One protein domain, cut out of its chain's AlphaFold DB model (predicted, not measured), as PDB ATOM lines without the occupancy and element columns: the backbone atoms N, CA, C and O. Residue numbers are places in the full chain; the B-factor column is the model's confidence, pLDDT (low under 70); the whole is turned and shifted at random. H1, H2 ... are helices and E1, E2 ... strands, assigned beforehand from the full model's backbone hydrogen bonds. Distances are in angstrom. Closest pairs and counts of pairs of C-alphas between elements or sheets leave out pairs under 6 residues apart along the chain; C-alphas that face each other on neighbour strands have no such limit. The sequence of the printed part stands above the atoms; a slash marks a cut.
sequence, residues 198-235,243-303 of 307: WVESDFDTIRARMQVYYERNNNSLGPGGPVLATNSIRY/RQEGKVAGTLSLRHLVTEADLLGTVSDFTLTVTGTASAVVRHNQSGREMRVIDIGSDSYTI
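This is residues 198 to 235 and 243 to 303 of the 307 residues of the protein "DUF4190 domain-containing protein" of Planctomycetes bacterium (UniProt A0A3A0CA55). A four-stranded antiparallel sheet, E1 to E4, forms a wall with one long helix, H1, packed over one face and running along the strands, and the other face bare. The short helix H2 packs on H1 and on the edge strand E1, amid long loop stretches that hold residues 217 to 235 and 258 to 269. The printed part has 99 residues, with two named helices and four named strands in the order H1, H2, E1, E2, E3, E4; the sheet's order is E1, E2, E3, E4. The class is mixed, helices and strands, though under half of the residues, 43 of 99, are in named elements. The whole is compact, with a radius of gyration of the C-alphas of 12.6 A, and spans 37 by 28 by 21 A.

The printed part begins with H1, residues 198 to 216, 27.3 A from first to last C-alpha, with C-alpha 198 at (-51.688, 164.803, -35.937) and C-alpha 216 at (-64.021, 162.870, -11.700). After residues 217 to 235 and the cut, H2 takes residues 254 to 257, 5.3 A long. E1 is residues 270 to 274, 13.1 A, with C-alpha 270 at (-45.712, 166.994, -24.644). E2 is residues 280 to 284, 13.4 A. E3, the longest strand, is residues 290 to 295, 15.2 A. E4 is residues 300 to 303, 10.6 A, and the printed part ends at its C-alpha 303, at (-54.237, 176.806, -29.661).

The strands E1, E2, E3 and E4 make a meander, each strand the antiparallel neighbour of the one before, and each two that follow each other form a hairpin. E1 and E2 stand at 166 degrees between their directions, with N 271 and O 283 within hydrogen-bond range at 2.8 A. E2 and E3 stand at 167 degrees, with N 282 and O 291 at 2.8 A. E3 and E4 stand at 169 degrees, with N 292 and O 302 at 2.8 A and N 300 and O 295 at 2.9 A. E1 and E4 are the edge strands and are apart. From edge to edge the strands' lines turn by 37 degrees. H1 is on the sheet at a height of 9.4 A, over E2 and E3, in two layers, a helix on one face of a sheet. On the local plane its line and that of E2 stand at 23 degrees, along the strands. Its closest C-alphas to E3 are those of Phe 203 and Met 291, 7.1 A apart. H1 and E1 are near each other, with 5 pairs of C-alphas within 10 A. H1 touches H2 with residues 206 to 213 alone; the closest C-alphas are those of Arg 209 and Leu 257, 5.7 A apart. H2 only grazes the sheet, with residues 254 to 255; its closest C-alphas to E1 are those of Leu 254 and Leu 272, 5.9 A apart. In H1 every O i to N i+4 pair is within hydrogen-bond range; H2, with 4 residues, is too short for such a pair, and its 1 pair of O i and N i+3 is within range.

The two C-alphas farthest apart are those of Arg 243 and Gly 288, at 37.4 A. Residues 236 to 242 are cut out, and C-alphas 235 and 243 are 12.9 A apart across the cut, which falls in the link from H1 to H2. The link from H2 to E1 is long, with 12 residues; the links E1 to E2, E2 to E3 and E3 to E4 are tight. The mean pLDDT of the printed part is 86.6, and residues 230 to 235 and 243 to 245 are under 70.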
ATOM      1  N   TRP A 198     -51.697 165.811 -37.007       85.44
ATOM      2  CA  TRP A 198     -51.688 164.803 -35.937       85.44
ATOM      3  C   TRP A 198     -51.503 165.440 -34.558       85.44
ATOM      4  O   TRP A 198     -52.152 165.007 -33.614       85.44
ATOM      5  N   VAL A 199     -50.715 166.519 -34.453       88.88
ATOM      6  CA  VAL A 199     -50.526 167.249 -33.185       88.88
ATOM      7  C   VAL A 199     -51.853 167.815 -32.673       88.88
ATOM      8  O   VAL A 199     -52.102 167.836 -31.473       88.88
ATOM      9  N   GLU A 200     -52.718 168.265 -33.582       88.44
ATOM     10  CA  GLU A 200     -54.041 168.782 -33.228       88.44
ATOM     11  C   GLU A 200     -54.968 167.679 -32.706       88.44
ATOM     12  O   GLU A 200     -55.589 167.845 -31.662       88.44
ATOM     13  N   SER A 201     -54.960 166.516 -33.363       90.00
ATOM     14  CA  SER A 201     -55.681 165.325 -32.894       90.00
ATOM     15  C   SER A 201     -55.209 164.861 -31.509       90.00
ATOM     16  O   SER A 201     -56.015 164.428 -30.681       90.00
ATOM     17  N   ASP A 202     -53.905 164.949 -31.241       92.44
ATOM     18  CA  ASP A 202     -53.335 164.616 -29.936       92.44
ATOM     19  C   ASP A 202     -53.757 165.635 -28.869       92.44
ATOM     20  O   ASP A 202     -54.124 165.243 -27.759       92.44
ATOM     21  N   PHE A 203     -53.783 166.934 -29.196       93.19
ATOM     22  CA  PHE A 203     -54.297 167.963 -28.288       93.19
ATOM     23  C   PHE A 203     -55.765 167.733 -27.921       93.19
ATOM     24  O   PHE A 203     -56.100 167.808 -26.737       93.19
ATOM     25  N   ASP A 204     -56.614 167.386 -28.889       91.69
ATOM     26  CA  ASP A 204     -58.020 167.056 -28.634       91.69
ATOM     27  C   ASP A 204     -58.161 165.836 -27.715       91.69
ATOM     28  O   ASP A 204     -58.953 165.842 -26.769       91.69
ATOM     29  N   THR A 205     -57.336 164.809 -27.928       92.00
ATOM     30  CA  THR A 205     -57.327 163.604 -27.088       92.00
ATOM     31  C   THR A 205     -56.901 163.924 -25.653       92.00
ATOM     32  O   THR A 205     -57.551 163.501 -24.691       92.00
ATOM     33  N   ILE A 206     -55.839 164.720 -25.487       93.25
ATOM     34  CA  ILE A 206     -55.357 165.178 -24.176       93.25
ATOM     35  C   ILE A 206     -56.432 166.012 -23.478       93.25
ATOM     36  O   ILE A 206     -56.684 165.808 -22.290       93.25
ATOM     37  N   ARG A 207     -57.093 166.921 -24.202       92.50
ATOM     38  CA  ARG A 207     -58.179 167.753 -23.677       92.50
ATOM     39  C   ARG A 207     -59.350 166.908 -23.192       92.50
ATOM     40  O   ARG A 207     -59.771 167.086 -22.054       92.50
ATOM     41  N   ALA A 208     -59.825 165.962 -23.999       90.94
ATOM     42  CA  ALA A 208     -60.927 165.083 -23.622       90.94
ATOM     43  C   ALA A 208     -60.599 164.290 -22.344       90.94
ATOM     44  O   ALA A 208     -61.406 164.211 -21.419       90.94
ATOM     45  N   ARG A 209     -59.376 163.754 -22.236       91.00
ATOM     46  CA  ARG A 209     -58.922 163.062 -21.017       91.00
ATOM     47  C   ARG A 209     -58.815 164.004 -19.822       91.00
ATOM     48  O   ARG A 209     -59.172 163.627 -18.710       91.00
ATOM     49  N   MET A 210     -58.350 165.227 -20.039       92.38
ATOM     50  CA  MET A 210     -58.256 166.236 -18.992       92.38
ATOM     51  C   MET A 210     -59.637 166.649 -18.467       92.38
ATOM     52  O   MET A 210     -59.796 166.809 -17.258       92.38
ATOM     53  N   GLN A 211     -60.644 166.735 -19.338       92.44
ATOM     54  CA  GLN A 211     -62.029 166.982 -18.946       92.44
ATOM     55  C   GLN A 211     -62.585 165.843 -18.081       92.44
ATOM     56  O   GLN A 211     -63.096 166.093 -16.992       92.44
ATOM     57  N   VAL A 212     -62.389 164.587 -18.492       90.88
ATOM     58  CA  VAL A 212     -62.796 163.422 -17.684       90.88
ATOM     59  C   VAL A 212     -62.116 163.434 -16.311       90.88
ATOM     60  O   VAL A 212     -62.742 163.101 -15.304       90.88
ATOM     61  N   TYR A 213     -60.839 163.822 -16.243       91.88
ATOM     62  CA  TYR A 213     -60.128 163.944 -14.969       91.88
ATOM     63  C   TYR A 213     -60.755 165.027 -14.093       91.88
ATOM     64  O   TYR A 213     -61.022 164.782 -12.920       91.88
ATOM     65  N   TYR A 214     -61.009 166.201 -14.671       93.88
ATOM     66  CA  TYR A 214     -61.611 167.341 -13.991       93.88
ATOM     67  C   TYR A 214     -62.977 166.985 -13.393       93.88
ATOM     68  O   TYR A 214     -63.193 167.193 -12.200       93.88
ATOM     69  N   GLU A 215     -63.852 166.360 -14.181       92.00
ATOM     70  CA  GLU A 215     -65.184 165.923 -13.746       92.00
ATOM     71  C   GLU A 215     -65.105 164.887 -12.615       92.00
ATOM     72  O   GLU A 215     -65.813 164.988 -11.611       92.00
ATOM     73  N   ARG A 216     -64.197 163.910 -12.727       91.69
ATOM     74  CA  ARG A 216     -64.021 162.870 -11.700       91.69
ATOM     75  C   ARG A 216     -63.276 163.348 -10.454       91.69
ATOM     76  O   ARG A 216     -63.310 162.664  -9.432       91.69
ATOM     77  N   ASN A 217     -62.599 164.489 -10.522       93.94
ATOM     78  CA  ASN A 217     -61.841 165.069  -9.419       93.94
ATOM     79  C   ASN A 217     -62.529 166.314  -8.840       93.94
ATOM     80  O   ASN A 217     -61.870 167.296  -8.502       93.94
ATOM     81  N   ASN A 218     -63.859 166.280  -8.725       94.19
ATOM     82  CA  ASN A 218     -64.660 167.359  -8.141       94.19
ATOM     83  C   ASN A 218     -64.374 168.732  -8.773       94.19
ATOM     84  O   ASN A 218     -64.213 169.719  -8.056       94.19
ATOM     85  N   ASN A 219     -64.301 168.794 -10.105       94.25
ATOM     86  CA  ASN A 219     -64.022 170.017 -10.857       94.25
ATOM     87  C   ASN A 219     -62.663 170.637 -10.496       94.25
ATOM     88  O   ASN A 219     -62.542 171.840 -10.253       94.25
ATOM     89  N   SER A 220     -61.622 169.800 -10.430       92.50
ATOM     90  CA  SER A 220     -60.262 170.244 -10.134       92.50
ATOM     91  C   SER A 220     -59.207 169.467 -10.919       92.50
ATOM     92  O   SER A 220     -59.218 168.241 -10.983       92.50
ATOM     93  N   LEU A 221     -58.218 170.173 -11.459       92.06
ATOM     94  CA  LEU A 221     -56.978 169.610 -12.005       92.06
ATOM     95  C   LEU A 221     -55.916 169.328 -10.937       92.06
ATOM     96  O   LEU A 221     -54.813 168.880 -11.253       92.06
ATOM     97  N   GLY A 222     -56.232 169.607  -9.672       90.31
ATOM     98  CA  GLY A 222     -55.341 169.365  -8.549       90.31
ATOM     99  C   GLY A 222     -55.044 167.877  -8.303       90.31
ATOM    100  O   GLY A 222     -55.620 166.994  -8.948       90.31
ATOM    101  N   PRO A 223     -54.147 167.578  -7.349       90.75
ATOM    102  CA  PRO A 223     -53.891 166.209  -6.903       90.75
ATOM    103  C   PRO A 223     -55.164 165.538  -6.364       90.75
ATOM    104  O   PRO A 223     -56.090 166.210  -5.914       90.75
ATOM    105  N   GLY A 224     -55.172 164.203  -6.340       86.69
ATOM    106  CA  GLY A 224     -56.239 163.403  -5.724       86.69
ATOM    107  C   GLY A 224     -57.265 162.810  -6.691       86.69
ATOM    108  O   GLY A 224     -58.031 161.936  -6.275       86.69
ATOM    109  N   GLY A 225     -57.233 163.209  -7.964       87.19
ATOM    110  CA  GLY A 225     -58.088 162.653  -9.009       87.19
ATOM    111  C   GLY A 225     -57.618 161.284  -9.508       87.19
ATOM    112  O   GLY A 225     -56.516 160.840  -9.165       87.19
ATOM    113  N   PRO A 226     -58.441 160.588 -10.305       88.19
ATOM    114  CA  PRO A 226     -58.122 159.254 -10.802       88.19
ATOM    115  C   PRO A 226     -57.047 159.284 -11.895       88.19
ATOM    116  O   PRO A 226     -57.007 160.180 -12.732       88.19
ATOM    117  N   VAL A 227     -56.188 158.268 -11.934       87.88
ATOM    118  CA  VAL A 227     -55.246 158.056 -13.039       87.88
ATOM    119  C   VAL A 227     -55.995 157.449 -14.228       87.88
ATOM    120  O   VAL A 227     -56.411 156.292 -14.199       87.88
ATOM    121  N   LEU A 228     -56.146 158.229 -15.297       86.00
ATOM    122  CA  LEU A 228     -56.847 157.827 -16.521       86.00
ATOM    123  C   LEU A 228     -55.947 157.102 -17.524       86.00
ATOM    124  O   LEU A 228     -56.451 156.331 -18.341       86.00
ATOM    125  N   ALA A 229     -54.629 157.286 -17.425       79.88
ATOM    126  CA  ALA A 229     -53.610 156.594 -18.215       79.88
ATOM    127  C   ALA A 229     -53.423 155.129 -17.781       79.88
ATOM    128  O   ALA A 229     -52.309 154.622 -17.635       79.88
ATOM    129  N   THR A 230     -54.522 154.430 -17.511       67.06
ATOM    130  CA  THR A 230     -54.462 153.011 -17.211       67.06
ATOM    131  C   THR A 230     -54.370 152.266 -18.539       67.06
ATOM    132  O   THR A 230     -55.276 152.329 -19.368       67.06
ATOM    133  N   ASN A 231     -53.282 151.513 -18.718       53.53
ATOM    134  CA  ASN A 231     -52.967 150.659 -19.874       53.53
ATOM    135  C   ASN A 231     -53.968 149.487 -20.078       53.53
ATOM    136  O   ASN A 231     -53.651 148.453 -20.661       53.53
ATOM    137  N   SER A 232     -55.177 149.596 -19.521       45.84
ATOM    138  CA  SER A 232     -56.185 148.546 -19.437       45.84
ATOM    139  C   SER A 232     -57.560 148.989 -19.926       45.84
ATOM    140  O   SER A 232     -58.553 148.423 -19.488       45.84
ATOM    141  N   ILE A 233     -57.638 149.900 -20.903       47.09
ATOM    142  CA  ILE A 233     -58.751 149.839 -21.866       47.09
ATOM    143  C   ILE A 233     -58.424 148.794 -22.952       47.09
ATOM    144  O   ILE A 233     -58.702 148.959 -24.132       47.09
ATOM    145  N   ARG A 234     -57.877 147.636 -22.561       43.94
ATOM    146  CA  ARG A 234     -58.529 146.428 -23.054       43.94
ATOM    147  C   ARG A 234     -59.829 146.415 -22.286       43.94
ATOM    148  O   ARG A 234     -59.779 146.282 -21.070       43.94
ATOM    149  N   TYR A 235     -60.940 146.630 -22.979       42.47
ATOM    150  CA  TYR A 235     -62.265 146.310 -22.472       42.47
ATOM    151  C   TYR A 235     -62.234 144.859 -21.987       42.47
ATOM    152  O   TYR A 235     -62.481 143.922 -22.744       42.47
ATOM    153  N   ARG A 243     -60.916 147.553 -10.615       55.47
ATOM    154  CA  ARG A 243     -59.616 147.769  -9.976       55.47
ATOM    155  C   ARG A 243     -59.639 149.187  -9.425       55.47
ATOM    156  O   ARG A 243     -60.024 150.099 -10.148       55.47
ATOM    157  N   GLN A 244     -59.263 149.345  -8.156       55.03
ATOM    158  CA  GLN A 244     -59.157 150.659  -7.527       55.03
ATOM    159  C   GLN A 244     -58.304 151.552  -8.432       55.03
ATOM    160  O   GLN A 244     -57.112 151.291  -8.613       55.03
ATOM    161  N   GLU A 245     -58.939 152.546  -9.057       66.00
ATOM    162  CA  GLU A 245     -58.255 153.542  -9.873       66.00
ATOM    163  C   GLU A 245     -57.228 154.223  -8.961       66.00
ATOM    164  O   GLU A 245     -57.577 154.775  -7.911       66.00
ATOM    165  N   GLY A 246     -55.942 154.120  -9.309       77.44
ATOM    166  CA  GLY A 246     -54.893 154.806  -8.564       77.44
ATOM    167  C   GLY A 246     -55.187 156.305  -8.550       77.44
ATOM    168  O   GLY A 246     -55.629 156.855  -9.556       77.44
ATOM    169  N   LYS A 247     -54.968 156.972  -7.415       86.19
ATOM    170  CA  LYS A 247     -55.111 158.429  -7.325       86.19
ATOM    171  C   LYS A 247     -53.795 159.111  -7.669       86.19
ATOM    172  O   LYS A 247     -52.724 158.626  -7.304       86.19
ATOM    173  N   VAL A 248     -53.875 160.257  -8.334       86.75
ATOM    174  CA  VAL A 248     -52.712 161.089  -8.638       86.75
ATOM    175  C   VAL A 248     -52.166 161.682  -7.339       86.75
ATOM    176  O   VAL A 248     -52.772 162.569  -6.737       86.75
ATOM    177  N   ALA A 249     -51.005 161.186  -6.911       82.00
ATOM    178  CA  ALA A 249     -50.242 161.750  -5.807       82.00
ATOM    179  C   ALA A 249     -49.321 162.859  -6.345       82.00
ATOM    180  O   ALA A 249     -48.277 162.581  -6.931       82.00
ATOM    181  N   GLY A 250     -49.726 164.121  -6.178       87.38
ATOM    182  CA  GLY A 250     -48.949 165.298  -6.592       87.38
ATOM    183  C   GLY A 250     -49.449 165.961  -7.877       87.38
ATOM    184  O   GLY A 250     -50.612 165.828  -8.250       87.38
ATOM    185  N   THR A 251     -48.580 166.727  -8.535       88.81
ATOM    186  CA  THR A 251     -48.957 167.504  -9.724       88.81
ATOM    187  C   THR A 251     -49.434 166.588 -10.849       88.81
ATOM    188  O   THR A 251     -48.784 165.591 -11.185       88.81
ATOM    189  N   LEU A 252     -50.572 166.937 -11.453       90.31
ATOM    190  CA  LEU A 252     -51.087 166.243 -12.623       90.31
ATOM    191  C   LEU A 252     -50.061 166.319 -13.758       90.31
ATOM    192  O   LEU A 252     -49.531 167.381 -14.073       90.31
ATOM    193  N   SER A 253     -49.772 165.173 -14.363       91.56
ATOM    194  CA  SER A 253     -48.814 165.058 -15.456       91.56
ATOM    195  C   SER A 253     -49.459 164.302 -16.608       91.56
ATOM    196  O   SER A 253     -50.409 163.548 -16.395       91.56
ATOM    197  N   LEU A 254     -48.947 164.490 -17.826       91.88
ATOM    198  CA  LEU A 254     -49.560 163.924 -19.033       91.88
ATOM    199  C   LEU A 254     -49.687 162.392 -18.958       91.88
ATOM    200  O   LEU A 254     -50.725 161.839 -19.305       91.88
ATOM    201  N   ARG A 255     -48.680 161.727 -18.376       89.94
ATOM    202  CA  ARG A 255     -48.660 160.276 -18.107       89.94
ATOM    203  C   ARG A 255     -49.755 159.782 -17.158       89.94
ATOM    204  O   ARG A 255     -49.866 158.582 -16.963       89.94
ATOM    205  N   HIS A 256     -50.491 160.673 -16.490       89.31
ATOM    206  CA  HIS A 256     -51.652 160.309 -15.677       89.31
ATOM    207  C   HIS A 256     -52.958 160.390 -16.477       89.31
ATOM    208  O   HIS A 256     -53.954 159.811 -16.053       89.31
ATOM    209  N   LEU A 257     -52.964 161.096 -17.613       89.62
ATOM    210  CA  LEU A 257     -54.145 161.343 -18.443       89.62
ATOM    211  C   LEU A 257     -54.200 160.437 -19.676       89.62
ATOM    212  O   LEU A 257     -55.262 159.910 -19.995       89.62
ATOM    213  N   VAL A 258     -53.061 160.266 -20.350       91.56
ATOM    214  CA  VAL A 258     -52.931 159.563 -21.633       91.56
ATOM    215  C   VAL A 258     -51.777 158.566 -21.603       91.56
ATOM    216  O   VAL A 258     -50.782 158.761 -20.900       91.56
ATOM    217  N   THR A 259     -51.917 157.496 -22.381       88.94
ATOM    218  CA  THR A 259     -50.849 156.534 -22.677       88.94
ATOM    219  C   THR A 259     -50.254 156.791 -24.064       88.94
ATOM    220  O   THR A 259     -50.849 157.491 -24.878       88.94
ATOM    221  N   GLU A 260     -49.099 156.193 -24.370       86.31
ATOM    222  CA  GLU A 260     -48.508 156.249 -25.721       86.31
ATOM    223  C   GLU A 260     -49.409 155.626 -26.796       86.31
ATOM    224  O   GLU A 260     -49.272 155.949 -27.964       86.31
ATOM    225  N   ALA A 261     -50.344 154.749 -26.414       85.19
ATOM    226  CA  ALA A 261     -51.305 154.166 -27.346       85.19
ATOM    227  C   ALA A 261     -52.487 155.101 -27.662       85.19
ATOM    228  O   ALA A 261     -53.196 154.862 -28.637       85.19
ATOM    229  N   ASP A 262     -52.727 156.122 -26.831       85.50
ATOM    230  CA  ASP A 262     -53.789 157.108 -27.053       85.50
ATOM    231  C   ASP A 262     -53.334 158.249 -27.980       85.50
ATOM    232  O   ASP A 262     -54.177 158.916 -28.572       85.50
ATOM    233  N   LEU A 263     -52.023 158.487 -28.087       89.62
ATOM    234  CA  LEU A 263     -51.441 159.564 -28.888       89.62
ATOM    235  C   LEU A 263     -50.850 159.022 -30.192       89.62
ATOM    236  O   LEU A 263     -50.367 157.893 -30.261       89.62
ATOM    237  N   LEU A 264     -50.865 159.851 -31.232       87.25
ATOM    238  CA  LEU A 264     -50.139 159.592 -32.472       87.25
ATOM    239  C   LEU A 264     -48.638 159.875 -32.301       87.25
ATOM    240  O   LEU A 264     -47.821 159.233 -32.964       87.25
ATOM    241  N   GLY A 265     -48.282 160.822 -31.426       85.12
ATOM    242  CA  GLY A 265     -46.911 161.107 -31.003       85.12
ATOM    243  C   GLY A 265     -46.512 160.469 -29.667       85.12
ATOM    244  O   GLY A 265     -47.258 159.710 -29.050       85.12
ATOM    245  N   THR A 266     -45.315 160.805 -29.183       87.44
ATOM    246  CA  THR A 266     -44.821 160.306 -27.890       87.44
ATOM    247  C   THR A 266     -45.307 161.200 -26.757       87.44
ATOM    248  O   THR A 266     -45.235 162.424 -26.843       87.44
ATOM    249  N   VAL A 267     -45.698 160.617 -25.622       88.62
ATOM    250  CA  VAL A 267     -46.085 161.381 -24.418       88.62
ATOM    251  C   VAL A 267     -44.966 162.331 -23.956       88.62
ATOM    252  O   VAL A 267     -45.250 163.420 -23.464       88.62
ATOM    253  N   SER A 268     -43.693 161.956 -24.145       89.44
ATOM    254  CA  SER A 268     -42.524 162.782 -23.805       89.44
ATOM    255  C   SER A 268     -42.373 164.041 -24.661       89.44
ATOM    256  O   SER A 268     -41.695 164.984 -24.249       89.44
ATOM    257  N   ASP A 269     -43.001 164.074 -25.836       90.94
ATOM    258  CA  ASP A 269     -42.979 165.243 -26.711       90.94
ATOM    259  C   ASP A 269     -43.915 166.346 -26.205       90.94
ATOM    260  O   ASP A 269     -43.827 167.485 -26.663       90.94
ATOM    261  N   PHE A 270     -44.769 166.049 -25.222       93.69
ATOM    262  CA  PHE A 270     -45.712 166.994 -24.644       93.69
ATOM    263  C   PHE A 270     -45.379 167.323 -23.190       93.69
ATOM    264  O   PHE A 270     -44.959 166.485 -22.394       93.69
ATOM    265  N   THR A 271     -45.611 168.575 -22.810       94.31
ATOM    266  CA  THR A 271     -45.449 169.063 -21.440       94.31
ATOM    267  C   THR A 271     -46.749 169.694 -20.968       94.31
ATOM    268  O   THR A 271     -47.226 170.656 -21.564       94.31
ATOM    269  N   LEU A 272     -47.313 169.153 -19.887       95.00
ATOM    270  CA  LEU A 272     -48.494 169.688 -19.211       95.00
ATOM    271  C   LEU A 272     -48.064 170.536 -18.019       95.00
ATOM    272  O   LEU A 272     -47.353 170.057 -17.139       95.00
ATOM    273  N   THR A 273     -48.543 171.772 -17.975       95.31
ATOM    274  CA  THR A 273     -48.386 172.685 -16.842       95.31
ATOM    275  C   THR A 273     -49.764 173.110 -16.363       95.31
ATOM    276  O   THR A 273     -50.471 173.837 -17.058       95.31
ATOM    277  N   VAL A 274     -50.155 172.662 -15.176       93.25
ATOM    278  CA  VAL A 274     -51.399 173.104 -14.535       93.25
ATOM    279  C   VAL A 274     -51.182 174.510 -13.982       93.25
ATOM    280  O   VAL A 274     -50.275 174.722 -13.179       93.25
ATOM    281  N   THR A 275     -51.982 175.475 -14.432       92.19
ATOM    282  CA  THR A 275     -51.867 176.890 -14.030       92.19
ATOM    283  C   THR A 275     -52.914 177.296 -12.997       92.19
ATOM    284  O   THR A 275     -52.747 178.313 -12.330       92.19
ATOM    285  N   GLY A 276     -53.969 176.498 -12.834       90.88
ATOM    286  CA  GLY A 276     -55.061 176.738 -11.897       90.88
ATOM    287  C   GLY A 276     -55.904 175.484 -11.681       90.88
ATOM    288  O   GLY A 276     -55.563 174.399 -12.147       90.88
ATOM    289  N   THR A 277     -57.022 175.617 -10.970       90.00
ATOM    290  CA  THR A 277     -57.916 174.483 -10.682       90.00
ATOM    291  C   THR A 277     -58.663 173.984 -11.918       90.00
ATOM    292  O   THR A 277     -58.943 172.796 -11.998       90.00
ATOM    293  N   ALA A 278     -58.937 174.856 -12.889       91.31
ATOM    294  CA  ALA A 278     -59.620 174.528 -14.143       91.31
ATOM    295  C   ALA A 278     -58.811 174.917 -15.394       91.31
ATOM    296  O   ALA A 278     -59.315 174.808 -16.508       91.31
ATOM    297  N   SER A 279     -57.564 175.367 -15.222       92.75
ATOM    298  CA  SER A 279     -56.734 175.904 -16.301       92.75
ATOM    299  C   SER A 279     -55.394 175.181 -16.395       92.75
ATOM    300  O   SER A 279     -54.742 174.878 -15.387       92.75
ATOM    301  N   ALA A 280     -54.953 174.923 -17.622       95.00
ATOM    302  CA  ALA A 280     -53.685 174.263 -17.891       95.00
ATOM    303  C   ALA A 280     -53.126 174.660 -19.257       95.00
ATOM    304  O   ALA A 280     -53.846 175.088 -20.154       95.00
ATOM    305  N   VAL A 281     -51.821 174.491 -19.421       95.31
ATOM    306  CA  VAL A 281     -51.121 174.689 -20.687       95.31
ATOM    307  C   VAL A 281     -50.465 173.379 -21.083       95.31
ATOM    308  O   VAL A 281     -49.711 172.797 -20.304       95.31
ATOM    309  N   VAL A 282     -50.747 172.920 -22.296       94.94
ATOM    310  CA  VAL A 282     -50.098 171.763 -22.910       94.94
ATOM    311  C   VAL A 282     -49.227 172.266 -24.046       94.94
ATOM    312  O   VAL A 282     -49.723 172.882 -24.981       94.94
ATOM    313  N   ARG A 283     -47.924 172.009 -23.984       93.88
ATOM    314  CA  ARG A 283     -46.969 172.404 -25.020       93.88
ATOM    315  C   ARG A 283     -46.407 171.178 -25.714       93.88
ATOM    316  O   ARG A 283     -45.988 170.246 -25.036       93.88
ATOM    317  N   HIS A 284     -46.355 171.203 -27.039       92.94
ATOM    318  CA  HIS A 284     -45.619 170.221 -27.823       92.94
ATOM    319  C   HIS A 284     -44.192 170.734 -28.066       92.94
ATOM    320  O   HIS A 284     -43.983 171.776 -28.692       92.94
ATOM    321  N   ASN A 285     -43.202 170.020 -27.539       89.12
ATOM    322  CA  ASN A 285     -41.805 170.443 -27.477       89.12
ATOM    323  C   ASN A 285     -41.164 170.556 -28.863       89.12
ATOM    324  O   ASN A 285     -40.410 171.495 -29.105       89.12
ATOM    325  N   GLN A 286     -41.491 169.643 -29.782       85.81
ATOM    326  CA  GLN A 286     -40.869 169.617 -31.108       85.81
ATOM    327  C   GLN A 286     -41.421 170.700 -32.044       85.81
ATOM    328  O   GLN A 286     -40.663 171.334 -32.773       85.81
ATOM    329  N   SER A 287     -42.741 170.932 -32.028       83.31
ATOM    330  CA  SER A 287     -43.365 171.937 -32.908       83.31
ATOM    331  C   SER A 287     -43.418 173.333 -32.290       83.31
ATOM    332  O   SER A 287     -43.657 174.300 -33.007       83.31
ATOM    333  N   GLY A 288     -43.244 173.451 -30.971       85.56
ATOM    334  CA  GLY A 288     -43.412 174.707 -30.242       85.56
ATOM    335  C   GLY A 288     -44.869 175.157 -30.094       85.56
ATOM    336  O   GLY A 288     -45.103 176.187 -29.468       85.56
ATOM    337  N   ARG A 289     -45.842 174.399 -30.624       88.44
ATOM    338  CA  ARG A 289     -47.273 174.690 -30.463       88.44
ATOM    339  C   ARG A 289     -47.683 174.519 -29.006       88.44
ATOM    340  O   ARG A 289     -47.216 173.611 -28.314       88.44
ATOM    341  N   GLU A 290     -48.605 175.358 -28.564       92.44
ATOM    342  CA  GLU A 290     -49.186 175.284 -27.229       92.44
ATOM    343  C   GLU A 290     -50.712 175.349 -27.304       92.44
ATOM    344  O   GLU A 290     -51.283 176.146 -28.044       92.44
ATOM    345  N   MET A 291     -51.366 174.500 -26.522       94.19
ATOM    346  CA  MET A 291     -52.785 174.565 -26.220       94.19
ATOM    347  C   MET A 291     -52.936 175.140 -24.814       94.19
ATOM    348  O   MET A 291     -52.505 174.537 -23.829       94.19
ATOM    349  N   ARG A 292     -53.551 176.315 -24.716       94.62
ATOM    350  CA  ARG A 292     -53.918 176.952 -23.452       94.62
ATOM    351  C   ARG A 292     -55.380 176.664 -23.176       94.62
ATOM    352  O   ARG A 292     -56.248 177.137 -23.899       94.62
ATOM    353  N   VAL A 293     -55.643 175.901 -22.129       93.06
ATOM    354  CA  VAL A 293     -56.991 175.673 -21.623       93.06
ATOM    355  C   VAL A 293     -57.254 176.703 -20.536       93.06
ATOM    356  O   VAL A 293     -56.579 176.717 -19.503       93.06
ATOM    357  N   ILE A 294     -58.180 177.614 -20.831       91.38
ATOM    358  CA  ILE A 294     -58.524 178.759 -19.985       91.38
ATOM    359  C   ILE A 294     -59.448 178.284 -18.867       91.38
ATOM    360  O   ILE A 294     -59.215 178.598 -17.703       91.38
ATOM    361  N   ASP A 295     -60.456 177.494 -19.231       91.19
ATOM    362  CA  ASP A 295     -61.397 176.882 -18.305       91.19
ATOM    363  C   ASP A 295     -61.956 175.590 -18.908       91.19
ATOM    364  O   ASP A 295     -62.627 175.604 -19.940       91.19
ATOM    365  N   ILE A 296     -61.673 174.464 -18.256       90.00
ATOM    366  CA  ILE A 296     -62.164 173.144 -18.664       90.00
ATOM    367  C   ILE A 296     -63.680 173.036 -18.522       90.00
ATOM    368  O   ILE A 296     -64.312 172.375 -19.341       90.00
ATOM    369  N   GLY A 297     -64.273 173.667 -17.504       85.50
ATOM    370  CA  GLY A 297     -65.705 173.536 -17.233       85.50
ATOM    371  C   GLY A 297     -66.575 174.161 -18.323       85.50
ATOM    372  O   GLY A 297     -67.649 173.647 -18.623       85.50
ATOM    373  N   SER A 298     -66.096 175.243 -18.937       86.12
ATOM    374  CA  SER A 298     -66.734 175.896 -20.089       86.12
ATOM    375  C   SER A 298     -66.169 175.447 -21.437       86.12
ATOM    376  O   SER A 298     -66.525 176.009 -22.472       86.12
ATOM    377  N   ASP A 299     -65.294 174.442 -21.427       85.81
ATOM    378  CA  ASP A 299     -64.614 173.913 -22.603       85.81
ATOM    379  C   ASP A 299     -63.844 174.992 -23.402       85.81
ATOM    380  O   ASP A 299     -63.689 174.918 -24.621       85.81
ATOM    381  N   SER A 300     -63.345 176.021 -22.706       89.81
ATOM    382  CA  SER A 300     -62.688 177.191 -23.289       89.81
ATOM    383  C   SER A 300     -61.178 176.985 -23.419       89.81
ATOM    384  O   SER A 300     -60.453 176.815 -22.431       89.81
ATOM    385  N   TYR A 301     -60.678 177.033 -24.654       88.94
ATOM    386  CA  TYR A 301     -59.270 176.811 -24.979       88.94
ATOM    387  C   TYR A 301     -58.825 177.644 -26.183       88.94
ATOM    388  O   TYR A 301     -59.622 178.148 -26.973       88.94
ATOM    389  N   THR A 302     -57.515 177.806 -26.326       90.88
ATOM    390  CA  THR A 302     -56.883 178.469 -27.465       90.88
ATOM    391  C   THR A 302     -55.624 177.707 -27.841       90.88
ATOM    392  O   THR A 302     -54.808 177.388 -26.977       90.88
ATOM    393  N   ILE A 303     -55.458 177.411 -29.128       85.50
ATOM    394  CA  ILE A 303     -54.237 176.806 -29.661       85.50
ATOM    395  C   ILE A 303     -53.432 177.912 -30.336       85.50
ATOM    396  O   ILE A 303     -53.897 178.526 -31.296       85.50
TER     397      ILE A 303